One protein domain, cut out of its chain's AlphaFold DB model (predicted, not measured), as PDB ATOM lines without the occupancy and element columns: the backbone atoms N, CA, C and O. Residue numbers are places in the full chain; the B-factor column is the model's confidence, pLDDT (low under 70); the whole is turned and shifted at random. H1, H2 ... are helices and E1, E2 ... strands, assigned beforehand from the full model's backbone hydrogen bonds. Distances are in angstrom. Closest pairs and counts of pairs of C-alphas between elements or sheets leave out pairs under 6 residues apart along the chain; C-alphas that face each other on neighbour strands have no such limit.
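This is residues 17 to 103 of the 108 residues of an uncharacterized protein of Deltaproteobacteria bacterium GWA2_54_12 (UniProt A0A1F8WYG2). The long helix H2 runs out of a head made by helix H1 and a small parallel sheet of E1 and E2, and H3 folds back along H2 as a helical hairpin. The printed part has 87 residues, with named elements in the order E1, H1, E2, H2, H3, mostly helix. It is only just loose, close to compact, with a radius of gyration of the C-alphas of 14.7 A, and spans 46 by 25 by 18 A.

E1, residues 17 to 20, and E2, residues 51 to 54, are parallel neighbours; N 20 and O 53, 3.1 A apart, are within hydrogen-bond range. With H1, residues 34 to 46, they form a strand-helix-strand unit, two parallel strands with a helix between, its crossover right-handed. H1 is close to but not clearly touching H2, residues 61 to 81, about perpendicular at 83 degrees; their closest C-alphas, of Asp 34 and Ile 69, are 6.9 A apart. H2 and H3, residues 87 to 100, touch as a hairpin, opposite ways at a shallow tilt of 32 degrees, only just short of steep; their closest C-alphas, of Leu 73 and Ile 96, are 6.2 A apart. In H1, H2 and H3 every O i to N i+4 pair is within hydrogen-bond range.

E1 begins at C-alpha 17 (43.674, 60.878, -30.976). H1 is 18.5 A long, H2 30.2 A and H3 20.2 A, ending at C-alpha 100 (43.025, 39.906, -30.447).

The farthest C-alphas, of Asn 58 and Asp 85, are 47.1 A apart. The printed part has no cut; the link from E1 to H1 is long, and residue 84 is under 70 in pLDDT.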
ATOM      1  N   ASP A  17      45.006  60.295 -30.795       96.75
ATOM      2  CA  ASP A  17      43.674  60.878 -30.976       96.75
ATOM      3  C   ASP A  17      42.936  60.869 -29.637       96.75
ATOM      4  O   ASP A  17      42.759  59.822 -29.021       96.75
ATOM      5  N   LEU A  18      42.549  62.045 -29.153       97.00
ATOM      6  CA  LEU A  18      41.928  62.206 -27.839       97.00
ATOM      7  C   LEU A  18      40.410  62.408 -27.910       97.00
ATOM      8  O   LEU A  18      39.799  62.700 -26.885       97.00
ATOM      9  N   HIS A  19      39.797  62.271 -29.091       97.19
ATOM     10  CA  HIS A  19      38.371  62.527 -29.279       97.19
ATOM     11  C   HIS A  19      37.741  61.502 -30.223       97.19
ATOM     12  O   HIS A  19      37.309  61.820 -31.332       97.19
ATOM     13  N   ILE A  20      37.619  60.257 -29.759       97.56
ATOM     14  CA  ILE A  20      36.906  59.207 -30.490       97.56
ATOM     15  C   ILE A  20      35.560  58.921 -29.829       97.56
ATOM     16  O   ILE A  20      35.481  58.507 -28.674       97.56
ATOM     17  N   HIS A  21      34.487  59.068 -30.606       98.06
ATOM     18  CA  HIS A  21      33.184  58.497 -30.278       98.06
ATOM     19  C   HIS A  21      33.082  57.069 -30.829       98.06
ATOM     20  O   HIS A  21      33.567  56.779 -31.920       98.06
ATOM     21  N   THR A  22      32.410  56.192 -30.096       98.44
ATOM     22  CA  THR A  22      32.153  54.791 -30.436       98.44
ATOM     23  C   THR A  22      30.678  54.582 -30.781       98.44
ATOM     24  O   THR A  22      29.863  55.478 -30.548       98.44
ATOM     25  N   PRO A  23      30.278  53.389 -31.258       98.38
ATOM     26  CA  PRO A  23      28.868  53.066 -31.463       98.38
ATOM     27  C   PRO A  23      27.958  53.196 -30.226       98.38
ATOM     28  O   PRO A  23      26.736  53.255 -30.386       98.38
ATOM     29  N   SER A  24      28.521  53.254 -29.009       97.56
ATOM     30  CA  SER A  24      27.771  53.550 -27.778       97.56
ATOM     31  C   SER A  24      27.399  55.030 -27.635       97.56
ATOM     32  O   SER A  24      26.520  55.369 -26.845       97.56
ATOM     33  N   SER A  25      28.029  55.922 -28.400       97.25
ATOM     34  CA  SER A  25      27.674  57.337 -28.443       97.25
ATOM     35  C   SER A  25      26.400  57.565 -29.256       97.25
ATOM     36  O   SER A  25      26.190  56.974 -30.318       97.25
ATOM     37  N   SER A  26      25.553  58.487 -28.798       94.75
ATOM     38  CA  SER A  26      24.299  58.841 -29.474       94.75
ATOM     39  C   SER A  26      24.507  59.436 -30.872       94.75
ATOM     40  O   SER A  26      23.665  59.246 -31.747       94.75
ATOM     41  N   CYS A  27      25.628  60.126 -31.100       95.69
ATOM     42  CA  CYS A  27      25.945  60.776 -32.374       95.69
ATOM     43  C   CYS A  27      26.591  59.839 -33.409       95.69
ATOM     44  O   CYS A  27      26.822  60.255 -34.548       95.69
ATOM     45  N   TYR A  28      26.932  58.607 -33.022       97.06
ATOM     46  CA  TYR A  28      27.703  57.713 -33.875       97.06
ATOM     47  C   TYR A  28      26.843  57.163 -35.014       97.06
ATOM     48  O   TYR A  28      25.784  56.581 -34.788       97.06
ATOM     49  N   LYS A  29      27.307  57.356 -36.253       96.06
ATOM     50  CA  LYS A  29      26.544  57.038 -37.474       96.06
ATOM     51  C   LYS A  29      26.815  55.642 -38.041       96.06
ATOM     52  O   LYS A  29      26.103  55.215 -38.944       96.06
ATOM     53  N   GLY A  30      27.860  54.961 -37.569       95.00
ATOM     54  CA  GLY A  30      28.208  53.610 -38.014       95.00
ATOM     55  C   GLY A  30      27.303  52.530 -37.418       95.00
ATOM     56  O   GLY A  30      26.358  52.813 -36.678       95.00
ATOM     57  N   LYS A  31      27.603  51.268 -37.743       97.31
ATOM     58  CA  LYS A  31      26.879  50.123 -37.182       97.31
ATOM     59  C   LYS A  31      27.119  50.018 -35.676       97.31
ATOM     60  O   LYS A  31      28.168  50.405 -35.170       97.31
ATOM     61  N   LYS A  32      26.137  49.478 -34.956       95.88
ATOM     62  CA  LYS A  32      26.204  49.258 -33.504       95.88
ATOM     63  C   LYS A  32      26.497  47.794 -33.184       95.88
ATOM     64  O   LYS A  32      25.751  47.158 -32.448       95.88
ATOM     65  N   ASP A  33      27.565  47.269 -33.781       97.50
ATOM     66  CA  ASP A  33      28.024  45.886 -33.636       97.50
ATOM     67  C   ASP A  33      29.521  45.816 -33.295       97.50
ATOM     68  O   ASP A  33      30.237  46.814 -33.369       97.50
ATOM     69  N   ASP A  34      29.987  44.633 -32.884       97.94
ATOM     70  CA  ASP A  34      31.366  44.408 -32.429       97.94
ATOM     71  C   ASP A  34      32.406  44.666 -33.533       97.94
ATOM     72  O   ASP A  34      33.527  45.081 -33.240       97.94
ATOM     73  N   GLU A  35      32.044  44.458 -34.802       97.81
ATOM     74  CA  GLU A  35      32.952  44.684 -35.928       97.81
ATOM     75  C   GLU A  35      33.243  46.179 -36.120       97.81
ATOM     76  O   GLU A  35      34.385  46.543 -36.399       97.81
ATOM     77  N   GLU A  36      32.270  47.070 -35.891       98.12
ATOM     78  CA  GLU A  36      32.520  48.517 -35.944       98.12
ATOM     79  C   GLU A  36      33.465  48.981 -34.817       98.12
ATOM     80  O   GLU A  36      34.312  49.846 -35.043       98.12
ATOM     81  N   TYR A  37      33.416  48.360 -33.630       98.25
ATOM     82  CA  TYR A  37      34.412  48.611 -32.576       98.25
ATOM     83  C   TYR A  37      35.810  48.159 -33.005       98.25
ATOM     84  O   TYR A  37      36.771  48.921 -32.893       98.25
ATOM     85  N   LEU A  38      35.945  46.939 -33.531       98.06
ATOM     86  CA  LEU A  38      37.236  46.435 -34.010       98.06
ATOM     87  C   LEU A  38      37.807  47.321 -35.124       98.06
ATOM     88  O   LEU A  38      39.003  47.616 -35.126       98.06
ATOM     89  N   LYS A  39      36.949  47.835 -36.007       98.06
ATOM     90  CA  LYS A  39      37.321  48.766 -37.076       98.06
ATOM     91  C   LYS A  39      37.888  50.091 -36.557       98.06
ATOM     92  O   LYS A  39      38.768  50.657 -37.211       98.06
ATOM     93  N   ILE A  40      37.452  50.585 -35.393       97.69
ATOM     94  CA  ILE A  40      38.076  51.754 -34.740       97.69
ATOM     95  C   ILE A  40      39.545  51.447 -34.419       97.69
ATOM     96  O   ILE A  40      40.422  52.242 -34.760       97.69
ATOM     97  N   LEU A  41      39.838  50.275 -33.843       97.00
ATOM     98  CA  LEU A  41      41.214  49.861 -33.530       97.00
ATOM     99  C   LEU A  41      42.046  49.612 -34.793       97.00
ATOM    100  O   LEU A  41      43.206  50.021 -34.859       97.00
ATOM    101  N   GLU A  42      41.463  48.986 -35.819       96.81
ATOM    102  CA  GLU A  42      42.114  48.804 -37.123       96.81
ATOM    103  C   GLU A  42      42.471  50.153 -37.756       96.81
ATOM    104  O   GLU A  42      43.583  50.338 -38.253       96.81
ATOM    105  N   THR A  43      41.554  51.121 -37.689       96.50
ATOM    106  CA  THR A  43      41.764  52.479 -38.200       96.50
ATOM    107  C   THR A  43      42.849  53.199 -37.410       96.50
ATOM    108  O   THR A  43      43.720  53.820 -38.020       96.50
ATOM    109  N   ALA A  44      42.853  53.085 -36.081       95.69
ATOM    110  CA  ALA A  44      43.890  53.661 -35.233       95.69
ATOM    111  C   ALA A  44      45.275  53.097 -35.583       95.69
ATOM    112  O   ALA A  44      46.206  53.859 -35.846       95.69
ATOM    113  N   LYS A  45      45.383  51.769 -35.709       94.44
ATOM    114  CA  LYS A  45      46.621  51.080 -36.096       94.44
ATOM    115  C   LYS A  45      47.088  51.473 -37.498       94.44
ATOM    116  O   LYS A  45      48.266  51.752 -37.693       94.44
ATOM    117  N   LYS A  46      46.170  51.556 -38.469       95.94
ATOM    118  CA  LYS A  46      46.464  52.009 -39.840       95.94
ATOM    119  C   LYS A  46      46.989  53.448 -39.880       95.94
ATOM    120  O   LYS A  46      47.789  53.776 -40.748       95.94
ATOM    121  N   ASN A  47      46.528  54.298 -38.966       95.25
ATOM    122  CA  ASN A  47      46.917  55.705 -38.878       95.25
ATOM    123  C   ASN A  47      48.134  55.963 -37.975       95.25
ATOM    124  O   ASN A  47      48.426  57.137 -37.728       95.25
ATOM    125  N   ASP A  48      48.805  54.904 -37.504       93.25
ATOM    126  CA  ASP A  48      49.926  54.941 -36.556       93.25
ATOM    127  C   ASP A  48      49.598  55.710 -35.261       93.25
ATOM    128  O   ASP A  48      50.421  56.426 -34.692       93.25
ATOM    129  N   LEU A  49      48.347  55.593 -34.798       93.62
ATOM    130  CA  LEU A  49      47.936  56.146 -33.512       93.62
ATOM    131  C   LEU A  49      48.443  55.244 -32.390       93.62
ATOM    132  O   LEU A  49      48.062  54.078 -32.284       93.62
ATOM    133  N   ARG A  50      49.291  55.803 -31.529       91.81
ATOM    134  CA  ARG A  50      49.861  55.098 -30.375       91.81
ATOM    135  C   ARG A  50      48.924  55.079 -29.178       91.81
ATOM    136  O   ARG A  50      48.990  54.151 -28.380       91.81
ATOM    137  N   VAL A  51      48.075  56.098 -29.066       92.88
ATOM    138  CA  VAL A  51      47.068  56.237 -28.014       92.88
ATOM    139  C   VAL A  51      45.783  56.753 -28.645       92.88
ATOM    140  O   VAL A  51      45.821  57.649 -29.492       92.88
ATOM    141  N   ILE A  52      44.659  56.193 -28.206       95.06
ATOM    142  CA  ILE A  52      43.328  56.724 -28.481       95.06
ATOM    143  C   ILE A  52      42.585  56.959 -27.166       95.06
ATOM    144  O   ILE A  52      42.740  56.170 -26.233       95.06
ATOM    145  N   ALA A  53      41.770  58.008 -27.089       96.50
ATOM    146  CA  ALA A  53      40.837  58.218 -25.987       96.50
ATOM    147  C   ALA A  53      39.395  58.029 -26.462       96.50
ATOM    148  O   ALA A  53      38.994  58.544 -27.506       96.50
ATOM    149  N   ILE A  54      38.618  57.296 -25.667       97.06
ATOM    150  CA  ILE A  54      37.187  57.115 -25.891       97.06
ATOM    151  C   ILE A  54      36.434  58.209 -25.139       97.06
ATOM    152  O   ILE A  54      36.512  58.290 -23.914       97.06
ATOM    153  N   THR A  55      35.698  59.035 -25.873       97.31
ATOM    154  CA  THR A  55      35.004  60.221 -25.357       97.31
ATOM    155  C   THR A  55      33.533  60.203 -25.770       97.31
ATOM    156  O   THR A  55      33.045  61.117 -26.432       97.31
ATOM    157  N   ASP A  56      32.813  59.130 -25.441       98.00
ATOM    158  CA  ASP A  56      31.381  59.017 -25.734       98.00
ATOM    159  C   ASP A  56      30.550  60.060 -24.977       98.00
ATOM    160  O   ASP A  56      30.901  60.499 -23.882       98.00
ATOM    161  N   HIS A  57      29.415  60.459 -25.556       97.00
ATOM    162  CA  HIS A  57      28.529  61.433 -24.923       97.00
ATOM    163  C   HIS A  57      27.949  60.883 -23.619       97.00
ATOM    164  O   HIS A  57      27.091  60.000 -23.647       97.00
ATOM    165  N   ASN A  58      28.390  61.449 -22.492       95.62
ATOM    166  CA  ASN A  58      27.892  61.156 -21.144       95.62
ATOM    167  C   ASN A  58      27.883  59.654 -20.803       95.62
ATOM    168  O   ASN A  58      27.001  59.185 -20.085       95.62
ATOM    169  N   SER A  59      28.826  58.887 -21.352       95.06
ATOM    170  CA  SER A  59      28.834  57.432 -21.236       95.06
ATOM    171  C   SER A  59      30.251  56.868 -21.268       95.06
ATOM    172  O   SER A  59      31.126  57.390 -21.952       95.06
ATOM    173  N   ILE A  60      30.456  55.766 -20.549       96.81
ATOM    174  CA  ILE A  60      31.680  54.949 -20.590       96.81
ATOM    175  C   ILE A  60      31.439  53.587 -21.259       96.81
ATOM    176  O   ILE A  60      32.308  52.715 -21.240       96.81
ATOM    177  N   GLU A  61      30.251  53.374 -21.830       98.00
ATOM    178  CA  GLU A  61      29.848  52.074 -22.374       98.00
ATOM    179  C   GLU A  61      30.711  51.649 -23.568       98.00
ATOM    180  O   GLU A  61      31.007  50.464 -23.707       98.00
ATOM    181  N   GLY A  62      31.227  52.593 -24.364       97.69
ATOM    182  CA  GLY A  62      32.162  52.278 -25.442       97.69
ATOM    183  C   GLY A  62      33.447  51.615 -24.945       97.69
ATOM    184  O   GLY A  62      33.876  50.603 -25.497       97.69
ATOM    185  N   TYR A  63      34.026  52.128 -23.855       96.00
ATOM    186  CA  TYR A  63      35.197  51.526 -23.211       96.00
ATOM    187  C   TYR A  63      34.889  50.118 -22.683       96.00
ATOM    188  O   TYR A  63      35.605  49.167 -23.002       96.00
ATOM    189  N   LYS A  64      33.787  49.956 -21.937       97.56
ATOM    190  CA  LYS A  64      33.365  48.640 -21.426       97.56
ATOM    191  C   LYS A  64      33.149  47.638 -22.557       97.56
ATOM    192  O   LYS A  64      33.506  46.468 -22.426       97.56
ATOM    193  N   LYS A  65      32.602  48.093 -23.686       98.00
ATOM    194  CA  LYS A  65      32.355  47.244 -24.847       98.00
ATOM    195  C   LYS A  65      33.652  46.731 -25.472       98.00
ATOM    196  O   LYS A  65      33.706  45.550 -25.808       98.00
ATOM    197  N   PHE A  66      34.709  47.542 -25.546       97.25
ATOM    198  CA  PHE A  66      36.034  47.064 -25.966       97.25
ATOM    199  C   PHE A  66      36.570  45.945 -25.065       97.25
ATOM    200  O   PHE A  66      37.063  44.941 -25.583       97.25
ATOM    201  N   LEU A  67      36.444  46.084 -23.739       96.00
ATOM    202  CA  LEU A  67      36.865  45.043 -22.792       96.00
ATOM    203  C   LEU A  67      36.060  43.754 -22.977       96.00
ATOM    204  O   LEU A  67      36.639  42.681 -23.125       96.00
ATOM    205  N   CYS A  68      34.736  43.875 -23.073       97.44
ATOM    206  CA  CYS A  68      33.842  42.745 -23.299       97.44
ATOM    207  C   CYS A  68      34.174  42.001 -24.605       97.44
ATOM    208  O   CYS A  68      34.248  40.774 -24.617       97.44
ATOM    209  N   ILE A  69      34.435  42.726 -25.701       97.62
ATOM    210  CA  ILE A  69      34.844  42.128 -26.982       97.62
ATOM    211  C   ILE A  69      36.175  41.382 -26.830       97.62
ATOM    212  O   ILE A  69      36.296  40.246 -27.293       97.62
ATOM    213  N   LYS A  70      37.167  41.991 -26.168       96.44
ATOM    214  CA  LYS A  70      38.478  41.372 -25.912       96.44
ATOM    215  C   LYS A  70      38.332  40.064 -25.128       96.44
ATOM    216  O   LYS A  70      38.898  39.050 -25.533       96.44
ATOM    217  N   GLU A  71      37.561  40.073 -24.044       96.19
ATOM    218  CA  GLU A  71      37.302  38.896 -23.206       96.19
ATOM    219  C   GLU A  71      36.551  37.805 -23.973       96.19
ATOM    220  O   GLU A  71      36.960  36.644 -23.957       96.19
ATOM    221  N   ALA A  72      35.512  38.171 -24.729       96.69
ATOM    222  CA  ALA A  72      34.753  37.228 -25.544       96.69
ATOM    223  C   ALA A  72      35.618  36.572 -26.633       96.69
ATOM    224  O   ALA A  72      35.477  35.378 -26.903       96.69
ATOM    225  N   LEU A  73      36.525  37.326 -27.265       96.12
ATOM    226  CA  LEU A  73      37.483  36.781 -28.230       96.12
ATOM    227  C   LEU A  73      38.492  35.835 -27.563       96.12
ATOM    228  O   LEU A  73      38.803  34.792 -28.135       96.12
ATOM    229  N   ALA A  74      38.981  36.171 -26.367       94.25
ATOM    230  CA  ALA A  74      39.891  35.313 -25.611       94.25
ATOM    231  C   ALA A  74      39.214  33.992 -25.208       94.25
ATOM    232  O   ALA A  74      39.747  32.926 -25.503       94.25
ATOM    233  N   ALA A  75      37.997  34.050 -24.664       94.38
ATOM    234  CA  ALA A  75      37.228  32.859 -24.311       94.38
ATOM    235  C   ALA A  75      36.942  31.968 -25.535       94.38
ATOM    236  O   ALA A  75      37.105  30.750 -25.483       94.38
ATOM    237  N   LYS A  76      36.575  32.572 -26.680       93.88
ATOM    238  CA  LYS A  76      36.377  31.832 -27.939       93.88
ATOM    239  C   LYS A  76      37.658  31.146 -28.409       93.88
ATOM    240  O   LYS A  76      37.599  29.989 -28.818       93.88
ATOM    241  N   ARG A  77      38.807  31.832 -28.348       92.38
ATOM    242  CA  ARG A  77      40.116  31.239 -28.678       92.38
ATOM    243  C   ARG A  77      40.356  29.982 -27.846       92.38
ATOM    244  O   ARG A  77      40.719  28.965 -28.428       92.38
ATOM    245  N   ASP A  78      40.140  30.063 -26.537       90.69
ATOM    246  CA  ASP A  78      40.419  28.967 -25.606       90.69
ATOM    247  C   ASP A  78      39.507  27.767 -25.902       90.69
ATOM    248  O   ASP A  78      39.999  26.658 -26.092       90.69
ATOM    249  N   SER A  79      38.210  28.010 -26.138       88.69
ATOM    250  CA  SER A  79      37.266  26.953 -26.538       88.69
ATOM    251  C   SER A  79      37.620  26.261 -27.863       88.69
ATOM    252  O   SER A  79      37.343  25.082 -28.049       88.69
ATOM    253  N   TYR A  80      38.234  26.979 -28.811       85.94
ATOM    254  CA  TYR A  80      38.612  26.411 -30.107       85.94
ATOM    255  C   TYR A  80      39.955  25.687 -30.077       85.94
ATOM    256  O   TYR A  80      40.173  24.817 -30.913       85.94
ATOM    257  N   GLN A  81      40.850  26.005 -29.138       77.44
ATOM    258  CA  GLN A  81      42.104  25.262 -28.978       77.44
ATOM    259  C   GLN A  81      41.871  23.816 -28.532       77.44
ATOM    260  O   GLN A  81      42.671  22.947 -28.865       77.44
ATOM    261  N   GLU A  82      40.759  23.550 -27.851       77.62
ATOM    262  CA  GLU A  82      40.343  22.199 -27.465       77.62
ATOM    263  C   GLU A  82      39.837  21.366 -28.661       77.62
ATOM    264  O   GLU A  82      39.753  20.143 -28.579       77.62
ATOM    265  N   ILE A  83      39.537  22.005 -29.800       76.06
ATOM    266  CA  ILE A  83      38.945  21.374 -30.987       76.06
ATOM    267  C   ILE A  83      39.970  21.419 -32.134       76.06
ATOM    268  O   ILE A  83      39.983  22.345 -32.941       76.06
ATOM    269  N   THR A  84      40.869  20.432 -32.213       63.44
ATOM    270  CA  THR A  84      42.088  20.556 -33.041       63.44
ATOM    271  C   THR A  84      41.997  20.036 -34.491       63.44
ATOM    272  O   THR A  84      42.898  20.324 -35.279       63.44
ATOM    273  N   ASP A  85      40.920  19.348 -34.899       72.62
ATOM    274  CA  ASP A  85      40.957  18.494 -36.112       72.62
ATOM    275  C   ASP A  85      40.223  19.019 -37.367       72.62
ATOM    276  O   ASP A  85      40.195  18.345 -38.399       72.62
ATOM    277  N   SER A  86      39.644  20.228 -37.348       82.81
ATOM    278  CA  SER A  86      38.913  20.780 -38.509       82.81
ATOM    279  C   SER A  86      39.602  21.990 -39.152       82.81
ATOM    280  O   SER A  86      39.963  22.960 -38.481       82.81
ATOM    281  N   LYS A  87      39.689  21.991 -40.494       83.06
ATOM    282  CA  LYS A  87      40.153  23.144 -41.298       83.06
ATOM    283  C   LYS A  87      39.346  24.416 -41.019       83.06
ATOM    284  O   LYS A  87      39.895  25.516 -41.047       83.06
ATOM    285  N   GLU A  88      38.050  24.276 -40.747       85.06
ATOM    286  CA  GLU A  88      37.177  25.413 -40.447       85.06
ATOM    287  C   GLU A  88      37.550  26.062 -39.108       85.06
ATOM    288  O   GLU A  88      37.618  27.289 -39.002       85.06
ATOM    289  N   VAL A  89      37.861  25.243 -38.101       86.75
ATOM    290  CA  VAL A  89      38.292  25.721 -36.782       86.75
ATOM    291  C   VAL A  89      39.631  26.443 -36.890       86.75
ATOM    292  O   VAL A  89      39.797  27.517 -36.314       86.75
ATOM    293  N   HIS A  90      40.547  25.935 -37.717       86.94
ATOM    294  CA  HIS A  90      41.822  26.600 -37.970       86.94
ATOM    295  C   HIS A  90      41.646  28.032 -38.507       86.94
ATOM    296  O   HIS A  90      42.251  28.969 -37.983       86.94
ATOM    297  N   SER A  91      40.769  28.222 -39.500       89.69
ATOM    298  CA  SER A  91      40.464  29.551 -40.054       89.69
ATOM    299  C   SER A  91      39.879  30.498 -38.996       89.69
ATOM    300  O   SER A  91      40.316  31.645 -38.866       89.69
ATOM    301  N   LYS A  92      38.956  30.002 -38.158       91.62
ATOM    302  CA  LYS A  92      38.371  30.783 -37.054       91.62
ATOM    303  C   LYS A  92      39.412  31.190 -36.012       91.62
ATOM    304  O   LYS A  92      39.407  32.332 -35.560       91.62
ATOM    305  N   ILE A  93      40.329  30.290 -35.653       91.56
ATOM    306  CA  ILE A  93      41.426  30.592 -34.722       91.56
ATOM    307  C   ILE A  93      42.330  31.693 -35.289       91.56
ATOM    308  O   ILE A  93      42.734  32.585 -34.541       91.56
ATOM    309  N   ILE A  94      42.639  31.658 -36.590       92.75
ATOM    310  CA  ILE A  94      43.436  32.706 -37.245       92.75
ATOM    311  C   ILE A  94      42.727  34.061 -37.150       92.75
ATOM    312  O   ILE A  94      43.356  35.037 -36.734       92.75
ATOM    313  N   ASP A  95      41.432  34.134 -37.476       94.69
ATOM    314  CA  ASP A  95      40.683  35.396 -37.387       94.69
ATOM    315  C   ASP A  95      40.606  35.920 -35.947       94.69
ATOM    316  O   ASP A  95      40.865  37.097 -35.700       94.69
ATOM    317  N   ILE A  96      40.352  35.048 -34.966       95.25
ATOM    318  CA  ILE A  96      40.321  35.447 -33.552       95.25
ATOM    319  C   ILE A  96      41.681  35.983 -33.103       95.25
ATOM    320  O   ILE A  96      41.746  37.035 -32.468       95.25
ATOM    321  N   LYS A  97      42.782  35.307 -33.457       94.06
ATOM    322  CA  LYS A  97      44.139  35.781 -33.144       94.06
ATOM    323  C   LYS A  97      44.419  37.137 -33.791       94.06
ATOM    324  O   LYS A  97      44.967  38.020 -33.131       94.06
ATOM    325  N   ARG A  98      44.004  37.328 -35.046       95.69
ATOM    326  CA  ARG A  98      44.107  38.612 -35.752       95.69
ATOM    327  C   ARG A  98      43.350  39.708 -35.001       95.69
ATOM    328  O   ARG A  98      43.937  40.754 -34.734       95.69
ATOM    329  N   LYS A  99      42.099  39.468 -34.603       96.81
ATOM    330  CA  LYS A  99      41.283  40.434 -33.848       96.81
ATOM    331  C   LYS A  99      41.875  40.737 -32.470       96.81
ATOM    332  O   LYS A  99      42.007  41.902 -32.113       96.81
ATOM    333  N   LEU A 100      42.332  39.723 -31.731       95.56
ATOM    334  CA  LEU A 100      43.025  39.906 -30.447       95.56
ATOM    335  C   LEU A 100      44.316  40.724 -30.585       95.56
ATOM    336  O   LEU A 100      44.641  41.502 -29.691       95.56
ATOM    337  N   SER A 101      45.024  40.621 -31.715       94.88
ATOM    338  CA  SER A 101      46.231  41.422 -31.972       94.88
ATOM    339  C   SER A 101      45.972  42.932 -32.076       94.88
ATOM    340  O   SER A 101      46.911  43.723 -32.003       94.88
ATOM    341  N   LEU A 102      44.714  43.358 -32.236       94.94
ATOM    342  CA  LEU A 102      44.341  44.775 -32.172       94.94
ATOM    343  C   LEU A 102      44.418  45.322 -30.739       94.94
ATOM    344  O   LEU A 102      44.588  46.523 -30.555       94.94
ATOM    345  N   PHE A 103      44.363  44.444 -29.734       93.56
ATOM    346  CA  PHE A 103      44.414  44.791 -28.314       93.56
ATOM    347  C   PHE A 103      45.805  44.597 -27.689       93.56
ATOM    348  O   PHE A 103      45.980  44.887 -26.508       93.56
TER     349      PHE A 103